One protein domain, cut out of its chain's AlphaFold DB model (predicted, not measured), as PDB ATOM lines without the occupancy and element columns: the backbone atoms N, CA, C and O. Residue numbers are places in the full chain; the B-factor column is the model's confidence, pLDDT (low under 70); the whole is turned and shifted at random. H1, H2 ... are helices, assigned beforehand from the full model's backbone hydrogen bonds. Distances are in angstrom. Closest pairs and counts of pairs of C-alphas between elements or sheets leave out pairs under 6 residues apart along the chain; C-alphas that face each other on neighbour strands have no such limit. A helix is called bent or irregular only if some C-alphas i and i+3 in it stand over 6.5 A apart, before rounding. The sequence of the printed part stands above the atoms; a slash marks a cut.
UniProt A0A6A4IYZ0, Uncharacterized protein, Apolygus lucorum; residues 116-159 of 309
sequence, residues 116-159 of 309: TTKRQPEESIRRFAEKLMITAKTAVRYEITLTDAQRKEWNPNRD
ATOM      1  N   THR A 116     -38.504  49.235  55.111       72.56
ATOM      2  CA  THR A 116     -38.458  50.362  56.058       72.56
ATOM      3  C   THR A 116     -38.909  51.694  55.465       72.56
ATOM      4  O   THR A 116     -39.122  52.652  56.210       72.56
ATOM      5  N   THR A 117     -39.037  51.787  54.141       79.25
ATOM      6  CA  THR A 117     -39.363  53.034  53.441       79.25
ATOM      7  C   THR A 117     -40.789  53.482  53.748       79.25
ATOM      8  O   THR A 117     -41.766  52.796  53.454       79.25
ATOM      9  N   LYS A 118     -40.909  54.686  54.313       80.12
ATOM     10  CA  LYS A 118     -42.189  55.352  54.574       80.12
ATOM     11  C   LYS A 118     -42.396  56.493  53.589       80.12
ATOM     12  O   LYS A 118     -41.443  57.153  53.176       80.12
ATOM     13  N   ARG A 119     -43.655  56.723  53.218       82.88
ATOM     14  CA  ARG A 119     -44.038  57.867  52.389       82.88
ATOM     15  C   ARG A 119     -43.887  59.146  53.204       82.88
ATOM     16  O   ARG A 119     -44.429  59.223  54.304       82.88
ATOM     17  N   GLN A 120     -43.199  60.133  52.641       79.69
ATOM     18  CA  GLN A 120     -43.129  61.461  53.246       79.69
ATOM     19  C   GLN A 120     -44.443  62.228  53.006       79.69
ATOM     20  O   GLN A 120     -45.070  62.032  51.957       79.69
ATOM     21  N   PRO A 121     -44.890  63.073  53.949       74.81
ATOM     22  CA  PRO A 121     -46.163  63.784  53.830       74.81
ATOM     23  C   PRO A 121     -46.247  64.680  52.581       74.81
ATOM     24  O   PRO A 121     -47.313  64.786  51.975       74.81
ATOM     25  N   GLU A 122     -45.122  65.242  52.143       83.50
ATOM     26  CA  GLU A 122     -44.993  66.128  50.979       83.50
ATOM     27  C   GLU A 122     -44.833  65.360  49.652       83.50
ATOM     28  O   GLU A 122     -44.948  65.931  48.565       83.50
ATOM     29  N   GLU A 123     -44.583  64.048  49.703       80.44
ATOM     30  CA  GLU A 123     -44.335  63.227  48.521       80.44
ATOM     31  C   GLU A 123     -45.653  62.788  47.864       80.44
ATOM     32  O   GLU A 123     -46.556  62.218  48.494       80.44
ATOM     33  N   SER A 124     -45.767  63.000  46.549       84.25
ATOM     34  CA  SER A 124     -46.902  62.481  45.778       84.25
ATOM     35  C   SER A 124     -46.915  60.946  45.772       84.25
ATOM     36  O   SER A 124     -45.867  60.303  45.702       84.25
ATOM     37  N   ILE A 125     -48.108  60.346  45.763       85.81
ATOM     38  CA  ILE A 125     -48.272  58.879  45.737       85.81
ATOM     39  C   ILE A 125     -47.530  58.257  44.546       85.81
ATOM     40  O   ILE A 125     -46.912  57.206  44.687       85.81
ATOM     41  N   ARG A 126     -47.548  58.926  43.386       76.00
ATOM     42  CA  ARG A 126     -46.850  58.468  42.178       76.00
ATOM     43  C   ARG A 126     -45.339  58.374  42.395       76.00
ATOM     44  O   ARG A 126     -44.765  57.330  42.119       76.00
ATOM     45  N   ARG A 127     -44.716  59.429  42.928       66.19
ATOM     46  CA  ARG A 127     -43.265  59.460  43.193       66.19
ATOM     47  C   ARG A 127     -42.849  58.413  44.220       66.19
ATOM     48  O   ARG A 127     -41.860  57.716  44.015       66.19
ATOM     49  N   PHE A 128     -43.661  58.238  45.258       74.19
ATOM     50  CA  PHE A 128     -43.429  57.202  46.254       74.19
ATOM     51  C   PHE A 128     -43.496  55.790  45.651       74.19
ATOM     52  O   PHE A 128     -42.621  54.966  45.905       74.19
ATOM     53  N   ALA A 129     -44.500  55.521  44.812       72.62
ATOM     54  CA  ALA A 129     -44.646  54.235  44.134       72.62
ATOM     55  C   ALA A 129     -43.498  53.961  43.148       72.62
ATOM     56  O   ALA A 129     -42.993  52.844  43.098       72.62
ATOM     57  N   GLU A 130     -43.055  54.974  42.400       72.12
ATOM     58  CA  GLU A 130     -41.885  54.876  41.518       72.12
ATOM     59  C   GLU A 130     -40.617  54.529  42.308       72.12
ATOM     60  O   GLU A 130     -39.878  53.630  41.911       72.12
ATOM     61  N   LYS A 131     -40.402  55.171  43.464       72.06
ATOM     62  CA  LYS A 131     -39.283  54.880  44.368       72.06
ATOM     63  C   LYS A 131     -39.319  53.437  44.871       72.06
ATOM     64  O   LYS A 131     -38.331  52.725  44.722       72.06
ATOM     65  N   LEU A 132     -40.465  52.980  45.386       79.12
ATOM     66  CA  LEU A 132     -40.638  51.589  45.820       79.12
ATOM     67  C   LEU A 132     -40.397  50.600  44.679       79.12
ATOM     68  O   LEU A 132     -39.768  49.569  44.890       79.12
ATOM     69  N   MET A 133     -40.864  50.917  43.470       77.06
ATOM     70  CA  MET A 133     -40.663  50.072  42.297       77.06
ATOM     71  C   MET A 133     -39.179  49.948  41.951       77.06
ATOM     72  O   MET A 133     -38.701  48.843  41.732       77.06
ATOM     73  N   ILE A 134     -38.433  51.054  41.932       72.12
ATOM     74  CA  ILE A 134     -36.987  51.036  41.669       72.12
ATOM     75  C   ILE A 134     -36.268  50.189  42.726       72.12
ATOM     76  O   ILE A 134     -35.527  49.276  42.371       72.12
ATOM     77  N   THR A 135     -36.548  50.421  44.011       73.31
ATOM     78  CA  THR A 135     -35.942  49.664  45.115       73.31
ATOM     79  C   THR A 135     -36.297  48.174  45.062       73.31
ATOM     80  O   THR A 135     -35.433  47.327  45.273       73.31
ATOM     81  N   ALA A 136     -37.538  47.823  44.714       80.31
ATOM     82  CA  ALA A 136     -37.958  46.431  44.550       80.31
ATOM     83  C   ALA A 136     -37.224  45.735  43.395       80.31
ATOM     84  O   ALA A 136     -36.823  44.582  43.524       80.31
ATOM     85  N   LYS A 137     -36.997  46.436  42.279       76.38
ATOM     86  CA  LYS A 137     -36.233  45.904  41.141       76.38
ATOM     87  C   LYS A 137     -34.773  45.642  41.497       76.38
ATOM     88  O   LYS A 137     -34.220  44.621  41.089       76.38
ATOM     89  N   THR A 138     -34.166  46.523  42.290       73.50
ATOM     90  CA  THR A 138     -32.821  46.311  42.833       73.50
ATOM     91  C   THR A 138     -32.780  45.099  43.768       73.50
ATOM     92  O   THR A 138     -31.893  44.257  43.642       73.50
ATOM     93  N   ALA A 139     -33.763  44.970  44.661       77.31
ATOM     94  CA  ALA A 139     -33.854  43.875  45.623       77.31
ATOM     95  C   ALA A 139     -33.865  42.483  44.972       77.31
ATOM     96  O   ALA A 139     -33.231  41.557  45.468       77.31
ATOM     97  N   VAL A 140     -34.532  42.343  43.825       78.81
ATOM     98  CA  VAL A 140     -34.659  41.056  43.120       78.81
ATOM     99  C   VAL A 140     -33.574  40.823  42.058       78.81
ATOM    100  O   VAL A 140     -33.575  39.798  41.378       78.81
ATOM    101  N   ARG A 141     -32.622  41.756  41.896       68.88
ATOM    102  CA  ARG A 141     -31.648  41.795  40.783       68.88
ATOM    103  C   ARG A 141     -30.839  40.504  40.610       68.88
ATOM    104  O   ARG A 141     -30.550  40.125  39.473       68.88
ATOM    105  N   TYR A 142     -30.511  39.826  41.708       64.50
ATOM    106  CA  TYR A 142     -29.687  38.612  41.719       64.50
ATOM    107  C   TYR A 142     -30.428  37.364  42.215       64.50
ATOM    108  O   TYR A 142     -29.789  36.345  42.474       64.50
ATOM    109  N   GLU A 143     -31.762  37.396  42.313       68.12
ATOM    110  CA  GLU A 143     -32.511  36.182  42.637       68.12
ATOM    111  C   GLU A 143     -32.316  35.123  41.535       68.12
ATOM    112  O   GLU A 143     -32.572  35.335  40.341       68.12
ATOM    113  N   ILE A 144     -31.811  33.961  41.958       58.22
ATOM    114  CA  ILE A 144     -31.415  32.830  41.102       58.22
ATOM    115  C   ILE A 144     -32.660  32.119  40.527       58.22
ATOM    116  O   ILE A 144     -32.573  31.392  39.544       58.22
ATOM    117  N   THR A 145     -33.840  32.370  41.099       63.19
ATOM    118  CA  THR A 145     -35.120  31.721  40.771       63.19
ATOM    119  C   THR A 145     -35.948  32.429  39.696       63.19
ATOM    120  O   THR A 145     -36.989  31.908  39.302       63.19
ATOM    121  N   LEU A 146     -35.527  33.601  39.212       60.75
ATOM    122  CA  LEU A 146     -36.266  34.338  38.182       60.75
ATOM    123  C   LEU A 146     -35.979  33.774  36.788       60.75
ATOM    124  O   LEU A 146     -34.823  33.720  36.355       60.75
ATOM    125  N   THR A 147     -37.047  33.423  36.066       68.00
ATOM    126  CA  THR A 147     -36.974  33.097  34.632       68.00
ATOM    127  C   THR A 147     -36.498  34.307  33.827       68.00
ATOM    128  O   THR A 147     -36.715  35.450  34.231       68.00
ATOM    129  N   ASP A 148     -35.893  34.092  32.657       65.31
ATOM    130  CA  ASP A 148     -35.368  35.186  31.821       65.31
ATOM    131  C   ASP A 148     -36.440  36.217  31.430       65.31
ATOM    132  O   ASP A 148     -36.162  37.415  31.331       65.31
ATOM    133  N   ALA A 149     -37.693  35.775  31.273       69.94
ATOM    134  CA  ALA A 149     -38.835  36.650  31.023       69.94
ATOM    135  C   ALA A 149     -39.132  37.567  32.224       69.94
ATOM    136  O   ALA A 149     -39.282  38.775  32.050       69.94
ATOM    137  N   GLN A 150     -39.142  37.014  33.441       68.06
ATOM    138  CA  GLN A 150     -39.326  37.791  34.669       68.06
ATOM    139  C   GLN A 150     -38.124  38.705  34.922       68.06
ATOM    140  O   GLN A 150     -38.291  39.869  35.264       68.06
ATOM    141  N   ARG A 151     -36.900  38.239  34.665       64.69
ATOM    142  CA  ARG A 151     -35.698  39.073  34.768       64.69
ATOM    143  C   ARG A 151     -35.777  40.287  33.841       64.69
ATOM    144  O   ARG A 151     -35.406  41.376  34.255       64.69
ATOM    145  N   LYS A 152     -36.315  40.131  32.629       65.69
ATOM    146  CA  LYS A 152     -36.507  41.229  31.669       65.69
ATOM    147  C   LYS A 152     -37.618  42.209  32.071       65.69
ATOM    148  O   LYS A 152     -37.499  43.401  31.803       65.69
ATOM    149  N   GLU A 153     -38.685  41.720  32.696       69.44
ATOM    150  CA  GLU A 153     -39.800  42.541  33.189       69.44
ATOM    151  C   GLU A 153     -39.405  43.355  34.430       69.44
ATOM    152  O   GLU A 153     -39.662  44.560  34.525       69.44
ATOM    153  N   TRP A 154     -38.724  42.697  35.365       65.75
ATOM    154  CA  TRP A 154     -38.332  43.278  36.640       65.75
ATOM    155  C   TRP A 154     -37.036  44.076  36.527       65.75
ATOM    156  O   TRP A 154     -36.928  45.141  37.119       65.75
ATOM    157  N   ASN A 155     -36.084  43.660  35.699       64.12
ATOM    158  CA  ASN A 155     -34.811  44.346  35.521       64.12
ATOM    159  C   ASN A 155     -34.541  44.641  34.034       64.12
ATOM    160  O   ASN A 155     -33.696  43.992  33.410       64.12
ATOM    161  N   PRO A 156     -35.274  45.596  33.425       58.75
ATOM    162  CA  PRO A 156     -34.974  46.027  32.070       58.75
ATOM    163  C   PRO A 156     -33.578  46.659  32.086       58.75
ATOM    164  O   PRO A 156     -33.388  47.710  32.692       58.75
ATOM    165  N   ASN A 157     -32.607  45.969  31.483       50.31
ATOM    166  CA  ASN A 157     -31.191  46.334  31.430       50.31
ATOM    167  C   ASN A 157     -30.947  47.854  31.407       50.31
ATOM    168  O   ASN A 157     -31.449  48.563  30.529       50.31
ATOM    169  N   ARG A 158     -30.099  48.331  32.330       45.16
ATOM    170  CA  ARG A 158     -29.628  49.727  32.416       45.16
ATOM    171  C   ARG A 158     -28.873  50.188  31.156       45.16
ATOM    172  O   ARG A 158     -28.782  51.386  30.911       45.16
ATOM    173  N   ASP A 159     -28.426  49.250  30.320       39.56
ATOM    174  CA  ASP A 159     -27.728  49.526  29.056       39.56
ATOM    175  C   ASP A 159     -28.640  50.099  27.954       39.56
ATOM    176  O   ASP A 159     -28.151  50.574  26.930       39.56
TER     177      ASP A 159
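This is residues 116 to 159 of the 309 residues of an uncharacterized protein of Apolygus lucorum (UniProt A0A6A4IYZ0). One helix, H1, makes the long axis, and beyond its last residue the chain loops out and folds back through a much shorter helix, H2, which returns toward the end of H1. At the other end, residues 116 to 124 form a bent lead-in with no named element, and residues 121 to 126 stick out free. The printed part has 44 residues with two named helices, H1 then H2, no named strand, and the class all helix. It is loose, with a radius of gyration of the C-alphas of 12.8 A, and elongated, with spans of 37 by 22 by 15 A.

Go past the lead-in to H1, residues 125 to 139, and on to H2, residues 148 to 154. The two are close but not clearly touching, with 1 pair of C-alphas within 8 A. Look there at Lys 137 and Trp 154, whose C-alphas are the closest, 5.6 A apart. The helices run opposite ways at a shallow tilt of 34 degrees, only just short of steep. Their centres are 16.7 A apart. In both H1 and H2, every O i to N i+4 pair is within hydrogen-bond range.

Begin at C-alpha 116, at (-38.458, 50.362, 56.058). Find C-alpha 125 at (-48.272, 58.879, 45.737); from there H1 runs 20.8 A to C-alpha 139. After a short link of 8 residues, H2 runs 9.9 A from C-alpha 148 to C-alpha 154 at (-38.332, 43.278, 36.640).

The two C-alphas farthest apart are those of Glu 122 and Thr 147, 37.7 A. The printed part has no cut. The mean pLDDT of the printed part is 70.5; look for values under 70 at residue 127 and residues 141 to 159.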